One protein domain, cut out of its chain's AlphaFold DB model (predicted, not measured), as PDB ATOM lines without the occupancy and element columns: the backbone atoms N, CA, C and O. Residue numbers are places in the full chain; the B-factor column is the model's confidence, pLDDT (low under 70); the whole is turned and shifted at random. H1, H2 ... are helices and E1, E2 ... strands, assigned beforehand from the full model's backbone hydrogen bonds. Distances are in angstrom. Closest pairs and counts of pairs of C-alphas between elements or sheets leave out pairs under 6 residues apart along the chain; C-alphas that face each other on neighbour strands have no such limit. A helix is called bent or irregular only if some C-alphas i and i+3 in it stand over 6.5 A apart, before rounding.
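This is residues 50 to 195 of the 198 residues of an uncharacterized protein of Plicaturopsis crispa FD-325 SS-3 (UniProt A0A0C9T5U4). Three long helices, H4, H5 and H6, stand side by side as an up-and-down bundle, with the small strand hairpin E1 and E2 at one end and residues 141 to 146 sticking out at the other. H1 and H3 pack on H6, short H2 is next to H3, and residues 50 to 71, with no named element, run beside H6 on its side away from H4 and H5. The 146 printed residues have six named helices and two named strands, in the order H1 H2 H3 E1 E2 H4 H5 H6; the sheet E1 - E2 is antiparallel and the class is mostly helix. The whole is compact, with a radius of gyration of the C-alphas of 16.1 A, and elongated, spanning 54 by 33 by 29 A.

Pass residues 50 to 71 to reach H1, residues 72 to 79, which touches residues 188 to 194 of the hub H6, residues 172 to 194; they are about perpendicular at 78 degrees, and their closest C-alphas, His 76 and Tyr 192, are 4.9 A apart. H2, residues 83 to 86, only just touches H3, residues 90 to 95, with 3 pairs of C-alphas within 8 A, the closest Gln 86 and Gln 92 at 5.0 A. H3 touches H6 at a steep tilt of 54 degrees, opposite ways, closest at C-alphas Phe 94 and Ser 183, 4.7 A. Next look at the hairpin of E1, residues 103 to 105, and E2, residues 114 to 117, where N 104 and O 116 are within hydrogen-bond range at 2.8 A. H4, residues 119 to 140, and H5, residues 149 to 167, form a helical hairpin at a shallow tilt of 19 degrees; the closest C-alphas are Leu 133 and Ala 155, 6.2 A. H5 and H6 form another, at 31 degrees, closest at C-alphas Ala 161 and Leu 182, 5.3 A. Every O i to N i+4 pair is within hydrogen-bond range in H5 and H6; H4 has 16 of 18, H1 0 of 4 but 3 of 5 O i to N i+3 pairs, H3 0 of 2 but 2 of 3, and H2 is too short for an O i to N i+4 pair.

Find C-alpha 72 at (115.482, 216.552, 217.480), where H1 begins; it is irregular, with C-alphas 73 and 76 8.7 A apart. H3 is only just irregular, with C-alphas 90 and 93 6.50 A apart. From C-alpha 119 at (113.825, 190.124, 188.566) H4 runs 30.7 A; it has a kink of 31 degrees near residue 126 and is only just irregular, with C-alphas 124 and 127 6.7 A apart. H5 is 26.8 A long, and H6 runs 33.2 A to C-alpha 194 at (116.943, 201.340, 215.910).

The two C-alphas farthest apart, Ala 110 and Glu 144, are 54.5 A apart. The printed part has no cut, and no link between its named elements is long. Its mean pLDDT is 90.1, and residue 67 is the one printed residue under 70.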
ATOM      1  N   VAL A  50     121.078 221.779 195.626       81.25
ATOM      2  CA  VAL A  50     120.788 220.341 195.651       81.25
ATOM      3  C   VAL A  50     120.411 219.907 194.238       81.25
ATOM      4  O   VAL A  50     119.494 220.458 193.630       81.25
ATOM      5  N   GLN A  51     121.155 218.952 193.684       86.06
ATOM      6  CA  GLN A  51     120.937 218.442 192.333       86.06
ATOM      7  C   GLN A  51     121.018 216.927 192.325       86.06
ATOM      8  O   GLN A  51     121.910 216.344 192.946       86.06
ATOM      9  N   LEU A  52     120.108 216.307 191.579       86.06
ATOM     10  CA  LEU A  52     120.152 214.879 191.314       86.06
ATOM     11  C   LEU A  52     121.388 214.549 190.465       86.06
ATOM     12  O   LEU A  52     121.685 215.231 189.480       86.06
ATOM     13  N   ARG A  53     122.127 213.518 190.861       89.31
ATOM     14  CA  ARG A  53     123.299 212.997 190.153       89.31
ATOM     15  C   ARG A  53     122.916 211.757 189.344       89.31
ATOM     16  O   ARG A  53     121.801 211.249 189.435       89.31
ATOM     17  N   LYS A  54     123.859 211.263 188.530       86.88
ATOM     18  CA  LYS A  54     123.649 210.097 187.648       86.88
ATOM     19  C   LYS A  54     123.254 208.820 188.400       86.88
ATOM     20  O   LYS A  54     122.708 207.916 187.784       86.88
ATOM     21  N   ASP A  55     123.537 208.746 189.695       87.06
ATOM     22  CA  ASP A  55     123.199 207.632 190.578       87.06
ATOM     23  C   ASP A  55     121.829 207.774 191.268       87.06
ATOM     24  O   ASP A  55     121.494 206.956 192.125       87.06
ATOM     25  N   GLY A  56     121.043 208.805 190.928       86.88
ATOM     26  CA  GLY A  56     119.754 209.089 191.572       86.88
ATOM     27  C   GLY A  56     119.896 209.683 192.978       86.88
ATOM     28  O   GLY A  56     118.907 209.848 193.701       86.88
ATOM     29  N   ARG A  57     121.123 210.018 193.395       87.31
ATOM     30  CA  ARG A  57     121.420 210.624 194.694       87.31
ATOM     31  C   ARG A  57     121.749 212.094 194.575       87.31
ATOM     32  O   ARG A  57     121.976 212.623 193.492       87.31
ATOM     33  N   PHE A  58     121.788 212.764 195.720       86.81
ATOM     34  CA  PHE A  58     122.193 214.168 195.812       86.81
ATOM     35  C   PHE A  58     123.707 214.333 196.048       86.81
ATOM     36  O   PHE A  58     124.165 215.393 196.477       86.81
ATOM     37  N   GLY A  59     124.496 213.289 195.758       82.25
ATOM     38  CA  GLY A  59     125.937 213.238 196.022       82.25
ATOM     39  C   GLY A  59     126.245 213.432 197.506       82.25
ATOM     40  O   GLY A  59     125.581 212.847 198.361       82.25
ATOM     41  N   ASP A  60     127.194 214.318 197.807       73.44
ATOM     42  CA  ASP A  60     127.591 214.679 199.179       73.44
ATOM     43  C   ASP A  60     126.478 215.360 199.988       73.44
ATOM     44  O   ASP A  60     126.640 215.625 201.177       73.44
ATOM     45  N   LYS A  61     125.368 215.729 199.336       77.06
ATOM     46  CA  LYS A  61     124.212 216.377 199.974       77.06
ATOM     47  C   LYS A  61     123.091 215.394 200.286       77.06
ATOM     48  O   LYS A  61     122.062 215.796 200.819       77.06
ATOM     49  N   ASP A  62     123.265 214.123 199.934       81.25
ATOM     50  CA  ASP A  62     122.320 213.081 200.299       81.25
ATOM     51  C   ASP A  62     122.526 212.701 201.767       81.25
ATOM     52  O   ASP A  62     123.607 212.276 202.173       81.25
ATOM     53  N   TYR A  63     121.483 212.840 202.582       77.44
ATOM     54  CA  TYR A  63     121.601 212.583 204.014       77.44
ATOM     55  C   TYR A  63     121.865 211.102 204.343       77.44
ATOM     56  O   TYR A  63     122.251 210.764 205.456       77.44
ATOM     57  N   THR A  64     121.671 210.201 203.376       79.75
ATOM     58  CA  THR A  64     121.922 208.764 203.552       79.75
ATOM     59  C   THR A  64     123.365 208.345 203.271       79.75
ATOM     60  O   THR A  64     123.727 207.195 203.524       79.75
ATOM     61  N   THR A  65     124.193 209.234 202.709       74.69
ATOM     62  CA  THR A  65     125.561 208.902 202.269       74.69
ATOM     63  C   THR A  65     126.639 209.425 203.213       74.69
ATOM     64  O   THR A  65     127.704 208.812 203.299       74.69
ATOM     65  N   GLY A  66     126.367 210.517 203.932       71.00
ATOM     66  CA  GLY A  66     127.303 211.157 204.856       71.00
ATOM     67  C   GLY A  66     126.801 211.212 206.304       71.00
ATOM     68  O   GLY A  66     125.614 210.992 206.556       71.00
ATOM     69  N   PRO A  67     127.684 211.540 207.266       68.44
ATOM     70  CA  PRO A  67     127.303 211.761 208.656       68.44
ATOM     71  C   PRO A  67     126.241 212.859 208.751       68.44
ATOM     72  O   PRO A  67     126.414 213.937 208.179       68.44
ATOM     73  N   GLN A  68     125.151 212.589 209.470       72.69
ATOM     74  CA  GLN A  68     124.089 213.570 209.678       72.69
ATOM     75  C   GLN A  68     124.277 214.328 210.979       72.69
ATOM     76  O   GLN A  68     124.628 213.764 212.014       72.69
ATOM     77  N   ARG A  69     123.984 215.628 210.928       70.19
ATOM     78  CA  ARG A  69     123.838 216.431 212.137       70.19
ATOM     79  C   ARG A  69     122.633 215.907 212.918       70.19
ATOM     80  O   ARG A  69     121.558 215.738 212.347       70.19
ATOM     81  N   PHE A  70     122.797 215.725 214.226       74.50
ATOM     82  CA  PHE A  70     121.671 215.427 215.101       74.50
ATOM     83  C   PHE A  70     120.640 216.561 215.052       74.50
ATOM     84  O   PHE A  70     120.972 217.742 215.214       74.50
ATOM     85  N   HIS A  71     119.384 216.192 214.837       78.38
ATOM     86  CA  HIS A  71     118.250 217.099 214.861       78.38
ATOM     87  C   HIS A  71     117.128 216.434 215.649       78.38
ATOM     88  O   HIS A  71     116.803 215.291 215.360       78.38
ATOM     89  N   LEU A  72     116.501 217.140 216.596       79.94
ATOM     90  CA  LEU A  72     115.482 216.552 217.480       79.94
ATOM     91  C   LEU A  72     114.343 215.878 216.698       79.94
ATOM     92  O   LEU A  72     114.011 214.729 216.959       79.94
ATOM     93  N   ASN A  73     113.827 216.543 215.661       81.50
ATOM     94  CA  ASN A  73     112.747 215.986 214.829       81.50
ATOM     95  C   ASN A  73     113.181 214.803 213.937       81.50
ATOM     96  O   ASN A  73     112.331 214.119 213.380       81.50
ATOM     97  N   PHE A  74     114.487 214.587 213.761       82.94
ATOM     98  CA  PHE A  74     115.046 213.565 212.871       82.94
ATOM     99  C   PHE A  74     116.220 212.846 213.545       82.94
ATOM    100  O   PHE A  74     117.234 212.577 212.911       82.94
ATOM    101  N   ALA A  75     116.103 212.552 214.843       84.88
ATOM    102  CA  ALA A  75     117.191 211.977 215.635       84.88
ATOM    103  C   ALA A  75     117.738 210.681 215.008       84.88
ATOM    104  O   ALA A  75     118.953 210.495 214.914       84.88
ATOM    105  N   HIS A  76     116.840 209.847 214.475       86.31
ATOM    106  CA  HIS A  76     117.176 208.625 213.750       86.31
ATOM    107  C   HIS A  76     118.139 208.824 212.571       86.31
ATOM    108  O   HIS A  76     118.885 207.905 212.248       86.31
ATOM    109  N   SER A  77     118.185 209.994 211.920       84.94
ATOM    110  CA  SER A  77     119.062 210.178 210.756       84.94
ATOM    111  C   SER A  77     120.545 210.031 211.115       84.94
ATOM    112  O   SER A  77     121.356 209.684 210.260       84.94
ATOM    113  N   ALA A  78     120.905 210.267 212.382       81.50
ATOM    114  CA  ALA A  78     122.262 210.081 212.889       81.50
ATOM    115  C   ALA A  78     122.671 208.601 213.018       81.50
ATOM    116  O   ALA A  78     123.864 208.311 213.060       81.50
ATOM    117  N   VAL A  79     121.707 207.670 213.053       85.12
ATOM    118  CA  VAL A  79     121.951 206.220 213.175       85.12
ATOM    119  C   VAL A  79     121.693 205.455 211.874       85.12
ATOM    120  O   VAL A  79     121.640 204.224 211.872       85.12
ATOM    121  N   ILE A  80     121.573 206.160 210.744       87.88
ATOM    122  CA  ILE A  80     121.557 205.524 209.423       87.88
ATOM    123  C   ILE A  80     122.853 204.730 209.237       87.88
ATOM    124  O   ILE A  80     123.960 205.226 209.458       87.88
ATOM    125  N   ARG A  81     122.708 203.474 208.806       86.00
ATOM    126  CA  ARG A  81     123.832 202.567 208.560       86.00
ATOM    127  C   ARG A  81     124.845 203.192 207.603       86.00
ATOM    128  O   ARG A  81     124.494 203.775 206.579       86.00
ATOM    129  N   ARG A  82     126.131 203.004 207.888       82.25
ATOM    130  CA  ARG A  82     127.195 203.423 206.972       82.25
ATOM    131  C   ARG A  82     127.413 202.353 205.916       82.25
ATOM    132  O   ARG A  82     127.481 201.172 206.241       82.25
ATOM    133  N   ARG A  83     127.628 202.779 204.669       83.69
ATOM    134  CA  ARG A  83     127.921 201.892 203.531       83.69
ATOM    135  C   ARG A  83     129.014 200.865 203.837       83.69
ATOM    136  O   ARG A  83     128.828 199.686 203.560       83.69
ATOM    137  N   ARG A  84     130.144 201.330 204.387       77.81
ATOM    138  CA  ARG A  84     131.341 200.508 204.643       77.81
ATOM    139  C   ARG A  84     131.060 199.366 205.622       77.81
ATOM    140  O   ARG A  84     131.563 198.265 205.449       77.81
ATOM    141  N   ASP A  85     130.169 199.595 206.581       79.88
ATOM    142  CA  ASP A  85     129.805 198.599 207.591       79.88
ATOM    143  C   ASP A  85     128.840 197.531 207.037       79.88
ATOM    144  O   ASP A  85     128.521 196.567 207.730       79.88
ATOM    145  N   GLN A  86     128.323 197.707 205.812       83.94
ATOM    146  CA  GLN A  86     127.322 196.823 205.210       83.94
ATOM    147  C   GLN A  86     127.873 195.928 204.095       83.94
ATOM    148  O   GLN A  86     127.099 195.205 203.490       83.94
ATOM    149  N   GLU A  87     129.180 195.914 203.814       79.56
ATOM    150  CA  GLU A  87     129.744 195.185 202.658       79.56
ATOM    151  C   GLU A  87     129.482 193.670 202.635       79.56
ATOM    152  O   GLU A  87     129.580 193.045 201.584       79.56
ATOM    153  N   LYS A  88     129.139 193.078 203.782       84.75
ATOM    154  CA  LYS A  88     128.825 191.648 203.928       84.75
ATOM    155  C   LYS A  88     127.399 191.397 204.420       84.75
ATOM    156  O   LYS A  88     127.090 190.294 204.860       84.75
ATOM    157  N   THR A  89     126.539 192.415 204.400       88.69
ATOM    158  CA  THR A  89     125.159 192.310 204.889       88.69
ATOM    159  C   THR A  89     124.166 192.475 203.737       88.69
ATOM    160  O   THR A  89     124.463 193.167 202.761       88.69
ATOM    161  N   PRO A  90     122.947 191.907 203.841       89.19
ATOM    162  CA  PRO A  90     121.895 192.127 202.843       89.19
ATOM    163  C   PRO A  90     121.564 193.609 202.623       89.19
ATOM    164  O   PRO A  90     121.099 193.992 201.554       89.19
ATOM    165  N   TRP A  91     121.849 194.459 203.615       89.44
ATOM    166  CA  TRP A  91     121.627 195.895 203.533       89.44
ATOM    167  C   TRP A  91     122.436 196.535 202.402       89.44
ATOM    168  O   TRP A  91     121.902 197.428 201.754       89.44
ATOM    169  N   GLN A  92     123.643 196.050 202.074       92.81
ATOM    170  CA  GLN A  92     124.537 196.636 201.056       92.81
ATOM    171  C   GLN A  92     123.833 197.079 199.764       92.81
ATOM    172  O   GLN A  92     124.213 198.081 199.153       92.81
ATOM    173  N   ILE A  93     122.791 196.349 199.354       94.25
ATOM    174  CA  ILE A  93     122.014 196.625 198.149       94.25
ATOM    175  C   ILE A  93     121.470 198.060 198.088       94.25
ATOM    176  O   ILE A  93     121.476 198.657 197.013       94.25
ATOM    177  N   PHE A  94     121.107 198.666 199.224       94.25
ATOM    178  CA  PHE A  94     120.581 200.037 199.290       94.25
ATOM    179  C   PHE A  94     121.640 201.129 199.128       94.25
ATOM    180  O   PHE A  94     121.310 202.311 199.172       94.25
ATOM    181  N   TRP A  95     122.911 200.772 198.940       91.19
ATOM    182  CA  TRP A  95     123.995 201.701 198.607       91.19
ATOM    183  C   TRP A  95     124.479 201.534 197.170       91.19
ATOM    184  O   TRP A  95     125.326 202.304 196.715       91.19
ATOM    185  N   ASN A  96     123.930 200.558 196.448       91.94
ATOM    186  CA  ASN A  96     124.244 200.333 195.051       91.94
ATOM    187  C   ASN A  96     123.406 201.241 194.145       91.94
ATOM    188  O   ASN A  96     122.370 201.782 194.533       91.94
ATOM    189  N   THR A  97     123.869 201.388 192.910       94.62
ATOM    190  CA  THR A  97     123.143 202.069 191.836       94.62
ATOM    191  C   THR A  97     122.770 201.022 190.792       94.62
ATOM    192  O   THR A  97     123.665 200.269 190.383       94.62
ATOM    193  N   PRO A  98     121.502 200.957 190.341       96.06
ATOM    194  CA  PRO A  98     121.114 200.050 189.274       96.06
ATOM    195  C   PRO A  98     121.990 200.248 188.040       96.06
ATOM    196  O   PRO A  98     122.266 201.373 187.622       96.06
ATOM    197  N   LYS A  99     122.442 199.142 187.457       95.56
ATOM    198  CA  LYS A  99     123.221 199.116 186.216       95.56
ATOM    199  C   LYS A  99     122.315 198.771 185.040       95.56
ATOM    200  O   LYS A  99     121.236 198.212 185.213       95.56
ATOM    201  N   LEU A 100     122.774 199.049 183.820       93.75
ATOM    202  CA  LEU A 100     121.973 198.812 182.614       93.75
ATOM    203  C   LEU A 100     121.575 197.333 182.439       93.75
ATOM    204  O   LEU A 100     120.492 197.042 181.950       93.75
ATOM    205  N   ASN A 101     122.393 196.388 182.914       94.62
ATOM    206  CA  ASN A 101     122.061 194.956 182.910       94.62
ATOM    207  C   ASN A 101     120.954 194.559 183.914       94.62
ATOM    208  O   ASN A 101     120.484 193.423 183.892       94.62
ATOM    209  N   GLN A 102     120.540 195.474 184.793       95.62
ATOM    210  CA  GLN A 102     119.396 195.331 185.700       95.62
ATOM    211  C   GLN A 102     118.139 196.029 185.160       95.62
ATOM    212  O   GLN A 102     117.125 196.094 185.848       95.62
ATOM    213  N   PHE A 103     118.188 196.520 183.921       96.50
ATOM    214  CA  PHE A 103     117.063 197.105 183.211       96.50
ATOM    215  C   PHE A 103     116.636 196.175 182.077       96.50
ATOM    216  O   PHE A 103     117.426 195.835 181.198       96.50
ATOM    217  N   ARG A 104     115.376 195.745 182.102       95.25
ATOM    218  CA  ARG A 104     114.786 194.849 181.106       95.25
ATOM    219  C   ARG A 104     113.903 195.659 180.156       95.25
ATOM    220  O   ARG A 104     112.820 196.060 180.577       95.25
ATOM    221  N   PRO A 105     114.296 195.868 178.890       93.62
ATOM    222  CA  PRO A 105     113.476 196.611 177.937       93.62
ATOM    223  C   PRO A 105     112.058 196.037 177.802       93.62
ATOM    224  O   PRO A 105     111.860 194.817 177.800       93.62
ATOM    225  N   ALA A 106     111.067 196.920 177.691       92.94
ATOM    226  CA  ALA A 106     109.674 196.553 177.488       92.94
ATOM    227  C   ALA A 106     109.466 196.137 176.025       92.94
ATOM    228  O   ALA A 106     109.660 196.932 175.106       92.94
ATOM    229  N   LYS A 107     109.069 194.881 175.799       89.69
ATOM    230  CA  LYS A 107     108.703 194.399 174.460       89.69
ATOM    231  C   LYS A 107     107.338 194.967 174.065       89.69
ATOM    232  O   LYS A 107     106.446 195.033 174.904       89.69
ATOM    233  N   GLY A 108     107.183 195.348 172.797       85.06
ATOM    234  CA  GLY A 108     105.903 195.819 172.251       85.06
ATOM    235  C   GLY A 108     105.513 197.251 172.635       85.06
ATOM    236  O   GLY A 108     104.372 197.639 172.414       85.06
ATOM    237  N   SER A 109     106.428 198.047 173.201       84.56
ATOM    238  CA  SER A 109     106.172 199.471 173.443       84.56
ATOM    239  C   SER A 109     106.448 200.298 172.188       84.56
ATOM    240  O   SER A 109     107.499 200.148 171.567       84.56
ATOM    241  N   ALA A 110     105.544 201.226 171.865       86.50
ATOM    242  CA  ALA A 110     105.772 202.245 170.838       86.50
ATOM    243  C   ALA A 110     106.859 203.265 171.242       86.50
ATOM    244  O   ALA A 110     107.388 203.981 170.395       86.50
ATOM    245  N   PHE A 111     107.216 203.332 172.531       85.38
ATOM    246  CA  PHE A 111     108.222 204.250 173.052       85.38
ATOM    247  C   PHE A 111     109.543 203.521 173.317       85.38
ATOM    248  O   PHE A 111     109.652 202.680 174.212       85.38
ATOM    249  N   GLY A 112     110.588 203.895 172.576       85.38
ATOM    250  CA  GLY A 112     111.930 203.340 172.758       85.38
ATOM    251  C   GLY A 112     112.504 203.616 174.152       85.38
ATOM    252  O   GLY A 112     112.240 204.655 174.756       85.38
ATOM    253  N   GLY A 113     113.304 202.691 174.684       89.12
ATOM    254  CA  GLY A 113     114.019 202.875 175.954       89.12
ATOM    255  C   GLY A 113     113.157 202.806 177.221       89.12
ATOM    256  O   GLY A 113     113.655 203.160 178.287       89.12
ATOM    257  N   LEU A 114     111.892 202.378 177.123       95.12
ATOM    258  CA  LEU A 114     111.104 201.963 178.285       95.12
ATOM    259  C   LEU A 114     111.423 200.518 178.673       95.12
ATOM    260  O   LEU A 114     111.731 199.681 177.823       95.12
ATOM    261  N   GLY A 115     111.331 200.216 179.960       96.06
ATOM    262  CA  GLY A 115     111.631 198.897 180.492       96.06
ATOM    263  C   GLY A 115     111.287 198.761 181.962       96.06
ATOM    264  O   GLY A 115     110.759 199.674 182.579       96.06
ATOM    265  N   PHE A 116     111.580 197.597 182.513       96.81
ATOM    266  CA  PHE A 116     111.264 197.211 183.877       96.81
ATOM    267  C   PHE A 116     112.548 196.957 184.658       96.81
ATOM    268  O   PHE A 116     113.593 196.643 184.078       96.81
ATOM    269  N   CYS A 117     112.456 197.022 185.982       97.19
ATOM    270  CA  CYS A 117     113.490 196.466 186.841       97.19
ATOM    271  C   CYS A 117     113.659 194.959 186.558       97.19
ATOM    272  O   CYS A 117     112.689 194.253 186.259       97.19
ATOM    273  N   SER A 118     114.893 194.457 186.598       96.50
ATOM    274  CA  SER A 118     115.150 193.026 186.445       96.50
ATOM    275  C   SER A 118     114.675 192.251 187.674       96.50
ATOM    276  O   SER A 118     114.803 192.722 188.805       96.50
ATOM    277  N   SER A 119     114.192 191.022 187.463       95.56
ATOM    278  CA  SER A 119     113.825 190.124 188.566       95.56
ATOM    279  C   SER A 119     114.995 189.915 189.523       95.56
ATOM    280  O   SER A 119     114.825 190.066 190.717       95.56
ATOM    281  N   LYS A 120     116.217 189.744 188.999       95.62
ATOM    282  CA  LYS A 120     117.433 189.602 189.814       95.62
ATOM    283  C   LYS A 120     117.630 190.737 190.823       95.62
ATOM    284  O   LYS A 120     118.107 190.482 191.919       95.62
ATOM    285  N   LEU A 121     117.336 191.989 190.455       96.00
ATOM    286  CA  LEU A 121     117.442 193.106 191.397       96.00
ATOM    287  C   LEU A 121     116.286 193.084 192.408       96.00
ATOM    288  O   LEU A 121     116.514 193.336 193.586       96.00
ATOM    289  N   ILE A 122     115.076 192.741 191.967       97.12
ATOM    290  CA  ILE A 122     113.909 192.578 192.846       97.12
ATOM    291  C   ILE A 122     114.166 191.480 193.889       97.12
ATOM    292  O   ILE A 122     113.996 191.740 195.076       97.12
ATOM    293  N   ASP A 123     114.673 190.319 193.473       96.06
ATOM    294  CA  ASP A 123     114.958 189.156 194.324       96.06
ATOM    295  C   ASP A 123     115.990 189.467 195.423       96.06
ATOM    296  O   ASP A 123     115.965 188.869 196.495       96.06
ATOM    297  N   LEU A 124     116.892 190.427 195.181       95.25
ATOM    298  CA  LEU A 124     117.869 190.889 196.174       95.25
ATOM    299  C   LEU A 124     117.270 191.872 197.189       95.25
ATOM    300  O   LEU A 124     117.722 191.934 198.329       95.25
ATOM    301  N   VAL A 125     116.293 192.677 196.774       96.75
ATOM    302  CA  VAL A 125     115.787 193.820 197.552       96.75
ATOM    303  C   VAL A 125     114.533 193.454 198.336       96.75
ATOM    304  O   VAL A 125     114.389 193.841 199.497       96.75
ATOM    305  N   GLU A 126     113.628 192.699 197.715       97.12
ATOM    306  CA  GLU A 126     112.325 192.342 198.272       97.12
ATOM    307  C   GLU A 126     112.410 191.644 199.638       97.12
ATOM    308  O   GLU A 126     111.649 192.033 200.530       97.12
ATOM    309  N   PRO A 127     113.338 190.693 199.880       96.56
ATOM    310  CA  PRO A 127     113.451 190.055 201.188       96.56
ATOM    311  C   PRO A 127     113.798 191.054 202.295       96.56
ATOM    312  O   PRO A 127     113.196 191.023 203.365       96.56
ATOM    313  N   VAL A 128     114.720 191.987 202.026       95.88
ATOM    314  CA  VAL A 128     115.152 192.988 203.014       95.88
ATOM    315  C   VAL A 128     114.022 193.971 203.317       95.88
ATOM    316  O   VAL A 128     113.766 194.285 204.477       95.88
ATOM    317  N   VAL A 129     113.295 194.411 202.284       97.50
ATOM    318  CA  VAL A 129     112.110 195.267 202.444       97.50
ATOM    319  C   VAL A 129     111.007 194.551 203.227       97.50
ATOM    320  O   VAL A 129     110.380 195.161 204.088       97.50
ATOM    321  N   THR A 130     110.782 193.265 202.960       97.06
ATOM    322  CA  THR A 130     109.758 192.465 203.645       97.06
ATOM    323  C   THR A 130     110.076 192.313 205.126       97.06
ATOM    324  O   THR A 130     109.209 192.582 205.952       97.06
ATOM    325  N   ILE A 131     111.321 191.959 205.466       95.69
ATOM    326  CA  ILE A 131     111.783 191.877 206.860       95.69
ATOM    327  C   ILE A 131     111.548 193.211 207.568       95.69
ATOM    328  O   ILE A 131     110.915 193.248 208.616       95.69
ATOM    329  N   LEU A 132     111.967 194.315 206.952       95.69
ATOM    330  CA  LEU A 132     111.812 195.642 207.534       95.69
ATOM    331  C   LEU A 132     110.336 196.028 207.743       95.69
ATOM    332  O   LEU A 132     109.990 196.601 208.770       95.69
ATOM    333  N   LEU A 133     109.443 195.703 206.803       96.81
ATOM    334  CA  LEU A 133     108.003 195.934 206.975       96.81
ATOM    335  C   LEU A 133     107.413 195.083 208.111       96.81
ATOM    336  O   LEU A 133     106.556 195.578 208.846       96.81
ATOM    337  N   CYS A 134     107.869 193.838 208.270       96.00
ATOM    338  CA  CYS A 134     107.489 192.984 209.395       96.00
ATOM    339  C   CYS A 134     107.992 193.547 210.729       96.00
ATOM    340  O   CYS A 134     107.232 193.568 211.697       96.00
ATOM    341  N   ASP A 135     109.225 194.051 210.781       94.81
ATOM    342  CA  ASP A 135     109.793 194.680 211.976       94.81
ATOM    343  C   ASP A 135     109.001 195.934 212.377       94.81
ATOM    344  O   ASP A 135     108.670 196.105 213.550       94.81
ATOM    345  N   ILE A 136     108.615 196.771 211.403       94.56
ATOM    346  CA  ILE A 136     107.750 197.936 211.643       94.56
ATOM    347  C   ILE A 136     106.397 197.511 212.216       94.56
ATOM    348  O   ILE A 136     105.965 198.059 213.230       94.56
ATOM    349  N   ALA A 137     105.734 196.535 211.593       93.38
ATOM    350  CA  ALA A 137     104.446 196.044 212.074       93.38
ATOM    351  C   ALA A 137     104.568 195.467 213.494       93.38
ATOM    352  O   ALA A 137     103.736 195.740 214.356       93.38
ATOM    353  N   SER A 138     105.640 194.719 213.757       92.88
ATOM    354  CA  SER A 138     105.907 194.120 215.065       92.88
ATOM    355  C   SER A 138     106.170 195.178 216.134       92.88
ATOM    356  O   SER A 138     105.739 195.008 217.267       92.88
ATOM    357  N   TYR A 139     106.854 196.273 215.790       91.75
ATOM    358  CA  TYR A 139     107.057 197.417 216.678       91.75
ATOM    359  C   TYR A 139     105.742 198.147 216.988       91.75
ATOM    360  O   TYR A 139     105.458 198.418 218.150       91.75
ATOM    361  N   GLN A 140     104.922 198.420 215.969       89.75
ATOM    362  CA  GLN A 140     103.653 199.141 216.130       89.75
ATOM    363  C   GLN A 140     102.593 198.358 216.913       89.75
ATOM    364  O   GLN A 140     101.718 198.972 217.514       89.75
ATOM    365  N   ASN A 141     102.669 197.026 216.917       89.62
ATOM    366  CA  ASN A 141     101.732 196.157 217.633       89.62
ATOM    367  C   ASN A 141     102.119 195.896 219.102       89.62
ATOM    368  O   ASN A 141     101.427 195.138 219.782       89.62
ATOM    369  N   ARG A 142     103.221 196.470 219.604       90.12
ATOM    370  CA  ARG A 142     103.606 196.335 221.019       90.12
ATOM    371  C   ARG A 142     102.629 197.103 221.902       90.12
ATOM    372  O   ARG A 142     102.282 198.238 221.588       90.12
ATOM    373  N   ALA A 143     102.221 196.504 223.020       78.62
ATOM    374  CA  ALA A 143     101.215 197.079 223.914       78.62
ATOM    375  C   ALA A 143     101.649 198.431 224.511       78.62
ATOM    376  O   ALA A 143     100.815 199.284 224.799       78.62
ATOM    377  N   GLU A 144     102.956 198.636 224.668       86.31
ATOM    378  CA  GLU A 144     103.556 199.834 225.257       86.31
ATOM    379  C   GLU A 144     103.736 200.976 224.245       86.31
ATOM    380  O   GLU A 144     104.068 202.101 224.624       86.31
ATOM    381  N   VAL A 145     103.546 200.708 222.949       82.31
ATOM    382  CA  VAL A 145     103.819 201.663 221.873       82.31
ATOM    383  C   VAL A 145     102.521 202.339 221.444       82.31
ATOM    384  O   VAL A 145     101.617 201.721 220.885       82.31
ATOM    385  N   ARG A 146     102.436 203.659 221.647       87.88
ATOM    386  CA  ARG A 146     101.407 204.469 220.985       87.88
ATOM    387  C   ARG A 146     101.639 204.420 219.475       87.88
ATOM    388  O   ARG A 146     102.777 204.531 219.029       87.88
ATOM    389  N   PHE A 147     100.558 204.331 218.701       87.94
ATOM    390  CA  PHE A 147     100.632 204.295 217.242       87.94
ATOM    391  C   PHE A 147     101.519 205.417 216.672       87.94
ATOM    392  O   PHE A 147     101.219 206.606 216.825       87.94
ATOM    393  N   ASP A 148     102.606 205.023 216.005       90.44
ATOM    394  CA  ASP A 148     103.588 205.936 215.425       90.44
ATOM    395  C   ASP A 148     103.249 206.232 213.955       90.44
ATOM    396  O   ASP A 148     103.508 205.427 213.051       90.44
ATOM    397  N   TYR A 149     102.669 207.412 213.718       90.75
ATOM    398  CA  TYR A 149     102.290 207.884 212.384       90.75
ATOM    399  C   TYR A 149     103.490 208.117 211.459       90.75
ATOM    400  O   TYR A 149     103.367 207.935 210.246       90.75
ATOM    401  N   THR A 150     104.647 208.495 212.003       89.81
ATOM    402  CA  THR A 150     105.864 208.733 211.216       89.81
ATOM    403  C   THR A 150     106.354 207.416 210.633       89.81
ATOM    404  O   THR A 150     106.561 207.300 209.421       89.81
ATOM    405  N   LEU A 151     106.448 206.389 211.478       90.25
ATOM    406  CA  LEU A 151     106.866 205.058 211.063       90.25
ATOM    407  C   LEU A 151     105.845 204.406 210.115       90.25
ATOM    408  O   LEU A 151     106.234 203.775 209.130       90.25
ATOM    409  N   ALA A 152     104.542 204.623 210.339       91.81
ATOM    410  CA  ALA A 152     103.491 204.193 209.412       91.81
ATOM    411  C   ALA A 152     103.635 204.858 208.028       91.81
ATOM    412  O   ALA A 152     103.474 204.206 206.988       91.81
ATOM    413  N   GLY A 153     103.981 206.148 208.003       93.12
ATOM    414  CA  GLY A 153     104.284 206.886 206.780       93.12
ATOM    415  C   GLY A 153     105.487 206.306 206.037       93.12
ATOM    416  O   GLY A 153     105.414 206.073 204.827       93.12
ATOM    417  N   TYR A 154     106.572 205.987 206.748       91.88
ATOM    418  CA  TYR A 154     107.735 205.335 206.143       91.88
ATOM    419  C   TYR A 154     107.422 203.941 205.600       91.88
ATOM    420  O   TYR A 154     107.803 203.641 204.468       91.88
ATOM    421  N   ALA A 155     106.667 203.118 206.334       94.75
ATOM    422  CA  ALA A 155     106.220 201.810 205.855       94.75
ATOM    423  C   ALA A 155     105.380 201.920 204.574       94.75
ATOM    424  O   ALA A 155     105.556 201.144 203.632       94.75
ATOM    425  N   THR A 156     104.497 202.920 204.512       96.56
ATOM    426  CA  THR A 156     103.674 203.195 203.330       96.56
ATOM    427  C   THR A 156     104.551 203.570 202.140       96.56
ATOM    428  O   THR A 156     104.450 202.947 201.084       96.56
ATOM    429  N   ASN A 157     105.470 204.522 202.316       96.69
ATOM    430  CA  ASN A 157     106.394 204.945 201.264       96.69
ATOM    431  C   ASN A 157     107.290 203.803 200.776       96.69
ATOM    432  O   ASN A 157     107.486 203.657 199.569       96.69
ATOM    433  N   LEU A 158     107.783 202.971 201.695       96.62
ATOM    434  CA  LEU A 158     108.609 201.809 201.392       96.62
ATOM    435  C   LEU A 158     107.840 200.774 200.559       96.62
ATOM    436  O   LEU A 158     108.329 200.337 199.518       96.62
ATOM    437  N   ARG A 159     106.606 200.439 200.962       97.19
ATOM    438  CA  ARG A 159     105.732 199.524 200.212       97.19
ATOM    439  C   ARG A 159     105.423 200.068 198.817       97.19
ATOM    440  O   ARG A 159     105.536 199.333 197.842       97.19
ATOM    441  N   GLN A 160     105.071 201.349 198.712       97.56
ATOM    442  CA  GLN A 160     104.757 201.976 197.426       97.56
ATOM    443  C   GLN A 160     105.971 202.008 196.494       97.56
ATOM    444  O   GLN A 160     105.854 201.653 195.325       97.56
ATOM    445  N   ALA A 161     107.147 202.377 197.004       97.06
ATOM    446  CA  ALA A 161     108.383 202.357 196.226       97.06
ATOM    447  C   ALA A 161     108.731 200.942 195.738       97.06
ATOM    448  O   ALA A 161     109.131 200.773 194.588       97.06
ATOM    449  N   MET A 162     108.517 199.919 196.571       97.69
ATOM    450  CA  MET A 162     108.753 198.530 196.179       97.69
ATOM    451  C   MET A 162     107.785 198.083 195.074       97.69
ATOM    452  O   MET A 162     108.205 197.479 194.090       97.69
ATOM    453  N   LEU A 163     106.497 198.420 195.193       97.44
ATOM    454  CA  LEU A 163     105.494 198.107 194.171       97.44
ATOM    455  C   LEU A 163     105.796 198.797 192.839       97.44
ATOM    456  O   LEU A 163     105.711 198.155 191.790       97.44
ATOM    457  N   ARG A 164     106.197 200.076 192.869       96.56
ATOM    458  CA  ARG A 164     106.633 200.778 191.658       96.56
ATOM    459  C   ARG A 164     107.818 200.061 191.026       96.56
ATOM    460  O   ARG A 164     107.737 199.721 189.850       96.56
ATOM    461  N   LEU A 165     108.849 199.732 191.808       96.44
ATOM    462  CA  LEU A 165     110.041 199.053 191.296       96.44
ATOM    463  C   LEU A 165     109.700 197.727 190.595       96.44
ATOM    464  O   LEU A 165     110.319 197.390 189.586       96.44
ATOM    465  N   LYS A 166     108.704 196.990 191.105       96.12
ATOM    466  CA  LYS A 166     108.255 195.706 190.546       96.12
ATOM    467  C   LYS A 166     107.437 195.846 189.264       96.12
ATOM    468  O   LYS A 166     107.565 195.006 188.374       96.12
ATOM    469  N   HIS A 167     106.573 196.855 189.181       95.31
ATOM    470  CA  HIS A 167     105.487 196.857 188.198       95.31
ATOM    471  C   HIS A 167     105.510 198.034 187.227       95.31
ATOM    472  O   HIS A 167     104.955 197.927 186.134       95.31
ATOM    473  N   ASN A 168     106.145 199.144 187.591       95.19
ATOM    474  CA  ASN A 168     106.134 200.338 186.766       95.19
ATOM    475  C   ASN A 168     107.142 200.211 185.608       95.19
ATOM    476  O   ASN A 168     108.270 199.754 185.817       95.19
ATOM    477  N   PRO A 169     106.780 200.608 184.377       94.94
ATOM    478  CA  PRO A 169     107.763 200.861 183.337       94.94
ATOM    479  C   PRO A 169     108.531 202.165 183.615       94.94
ATOM    480  O   PRO A 169     107.972 203.161 184.066       94.94
ATOM    481  N   TYR A 170     109.817 202.175 183.282       95.19
ATOM    482  CA  TYR A 170     110.751 203.274 183.513       95.19
ATOM    483  C   TYR A 170     111.567 203.573 182.256       95.19
ATOM    484  O   TYR A 170     111.854 202.664 181.471       95.19
ATOM    485  N   LYS A 171     112.061 204.809 182.106       95.25
ATOM    486  CA  LYS A 171     113.370 205.001 181.461       95.25
ATOM    487  C   LYS A 171     114.458 204.588 182.446       95.25
ATOM    488  O   LYS A 171     114.269 204.651 183.655       95.25
ATOM    489  N   PHE A 172     115.638 204.224 181.954       95.19
ATOM    490  CA  PHE A 172     116.715 203.769 182.840       95.19
ATOM    491  C   PHE A 172     117.052 204.766 183.971       95.19
ATOM    492  O   PHE A 172     117.246 204.355 185.111       95.19
ATOM    493  N   LEU A 173     117.058 206.074 183.690       94.19
ATOM    494  CA  LEU A 173     117.316 207.093 184.718       94.19
ATOM    495  C   LEU A 173     116.186 207.204 185.754       94.19
ATOM    496  O   LEU A 173     116.468 207.454 186.924       94.19
ATOM    497  N   ASP A 174     114.937 206.956 185.355       95.12
ATOM    498  CA  ASP A 174     113.803 206.933 186.282       95.12
ATOM    499  C   ASP A 174     113.900 205.726 187.223       95.12
ATOM    500  O   ASP A 174     113.650 205.864 188.417       95.12
ATOM    501  N   LEU A 175     114.341 204.567 186.709       96.50
ATOM    502  CA  LEU A 175     114.621 203.382 187.526       96.50
ATOM    503  C   LEU A 175     115.703 203.682 188.569       96.50
ATOM    504  O   LEU A 175     115.552 203.333 189.738       96.50
ATOM    505  N   VAL A 176     116.794 204.332 188.157       96.50
ATOM    506  CA  VAL A 176     117.879 204.722 189.069       96.50
ATOM    507  C   VAL A 176     117.362 205.668 190.159       96.50
ATOM    508  O   VAL A 176     117.668 205.472 191.336       96.50
ATOM    509  N   ASN A 177     116.545 206.654 189.789       95.00
ATOM    510  CA  ASN A 177     115.959 207.597 190.737       95.00
ATOM    511  C   ASN A 177     114.996 206.914 191.725       95.00
ATOM    512  O   ASN A 177     115.094 207.127 192.935       95.00
ATOM    513  N   ASP A 178     114.097 206.055 191.238       95.88
ATOM    514  CA  ASP A 178     113.111 205.385 192.093       95.88
ATOM    515  C   ASP A 178     113.763 204.330 193.000       95.88
ATOM    516  O   ASP A 178     113.389 204.188 194.164       95.88
ATOM    517  N   PHE A 179     114.825 203.665 192.532       96.94
ATOM    518  CA  PHE A 179     115.647 202.796 193.376       96.94
ATOM    519  C   PHE A 179     116.368 203.577 194.483       96.94
ATOM    520  O   PHE A 179     116.429 203.126 195.631       96.94
ATOM    521  N   ALA A 180     116.898 204.765 194.177       95.50
ATOM    522  CA  ALA A 180     117.489 205.634 195.190       95.50
ATOM    523  C   ALA A 180     116.434 206.103 196.208       95.50
ATOM    524  O   ALA A 180     116.713 206.137 197.406       95.50
ATOM    525  N   TYR A 181     115.209 206.406 195.771       95.50
ATOM    526  CA  TYR A 181     114.093 206.722 196.668       95.50
ATOM    527  C   TYR A 181     113.717 205.543 197.578       95.50
ATOM    528  O   TYR A 181     113.613 205.726 198.792       95.50
ATOM    529  N   LEU A 182     113.582 204.335 197.020       96.75
ATOM    530  CA  LEU A 182     113.350 203.105 197.785       96.75
ATOM    531  C   LEU A 182     114.434 202.908 198.847       96.75
ATOM    532  O   LEU A 182     114.126 202.667 200.013       96.75
ATOM    533  N   SER A 183     115.696 203.073 198.445       95.69
ATOM    534  CA  SER A 183     116.847 202.962 199.338       95.69
ATOM    535  C   SER A 183     116.737 203.943 200.504       95.69
ATOM    536  O   SER A 183     116.868 203.535 201.651       95.69
ATOM    537  N   ARG A 184     116.409 205.220 200.256       93.44
ATOM    538  CA  ARG A 184     116.211 206.204 201.338       93.44
ATOM    539  C   ARG A 184     115.089 205.809 202.292       93.44
ATOM    540  O   ARG A 184     115.262 205.921 203.502       93.44
ATOM    541  N   CYS A 185     113.965 205.327 201.763       94.56
ATOM    542  CA  CYS A 185     112.856 204.861 202.592       94.56
ATOM    543  C   CYS A 185     113.289 203.695 203.487       94.56
ATOM    544  O   CYS A 185     113.015 203.716 204.681       94.56
ATOM    545  N   ALA A 186     114.009 202.713 202.935       95.69
ATOM    546  CA  ALA A 186     114.483 201.560 203.693       95.69
ATOM    547  C   ALA A 186     115.467 201.967 204.802       95.69
ATOM    548  O   ALA A 186     115.330 201.537 205.944       95.69
ATOM    549  N   LEU A 187     116.426 202.838 204.477       93.50
ATOM    550  CA  LEU A 187     117.441 203.307 205.420       93.50
ATOM    551  C   LEU A 187     116.857 204.146 206.554       93.50
ATOM    552  O   LEU A 187     117.253 203.959 207.701       93.50
ATOM    553  N   ASN A 188     115.903 205.031 206.258       92.19
ATOM    554  CA  ASN A 188     115.229 205.810 207.296       92.19
ATOM    555  C   ASN A 188     114.386 204.936 208.210       92.19
ATOM    556  O   ASN A 188     114.469 205.089 209.421       92.19
ATOM    557  N   SER A 189     113.605 204.015 207.644       93.94
ATOM    558  CA  SER A 189     112.801 203.078 208.426       93.94
ATOM    559  C   SER A 189     113.659 202.248 209.380       93.94
ATOM    560  O   SER A 189     113.341 202.156 210.562       93.94
ATOM    561  N   ASP A 190     114.761 201.672 208.890       93.81
ATOM    562  CA  ASP A 190     115.671 200.874 209.719       93.81
ATOM    563  C   ASP A 190     116.333 201.722 210.813       93.81
ATOM    564  O   ASP A 190     116.394 201.304 211.967       93.81
ATOM    565  N   ALA A 191     116.773 202.935 210.476       91.69
ATOM    566  CA  ALA A 191     117.355 203.856 211.442       91.69
ATOM    567  C   ALA A 191     116.339 204.282 212.514       91.69
ATOM    568  O   ALA A 191     116.668 204.327 213.697       91.69
ATOM    569  N   TYR A 192     115.093 204.547 212.116       92.12
ATOM    570  CA  TYR A 192     114.017 204.931 213.026       92.12
ATOM    571  C   TYR A 192     113.673 203.809 214.003       92.12
ATOM    572  O   TYR A 192     113.520 204.063 215.191       92.12
ATOM    573  N   LEU A 193     113.620 202.558 213.537       91.06
ATOM    574  CA  LEU A 193     113.396 201.399 214.409       91.06
ATOM    575  C   LEU A 193     114.517 201.178 215.429       91.06
ATOM    576  O   LEU A 193     114.279 200.613 216.495       91.06
ATOM    577  N   ARG A 194     115.748 201.567 215.087       85.44
ATOM    578  CA  ARG A 194     116.943 201.340 215.910       85.44
ATOM    579  C   ARG A 194     117.294 202.503 216.820       85.44
ATOM    580  O   ARG A 194     118.210 202.356 217.628       85.44
ATOM    581  N   GLN A 195     116.636 203.651 216.671       80.69
ATOM    582  CA  GLN A 195     116.932 204.790 217.525       80.69
ATOM    583  C   GLN A 195     116.614 204.408 218.985       80.69
ATOM    584  O   GLN A 195     115.544 203.853 219.249       80.69
TER     585      GLN A 195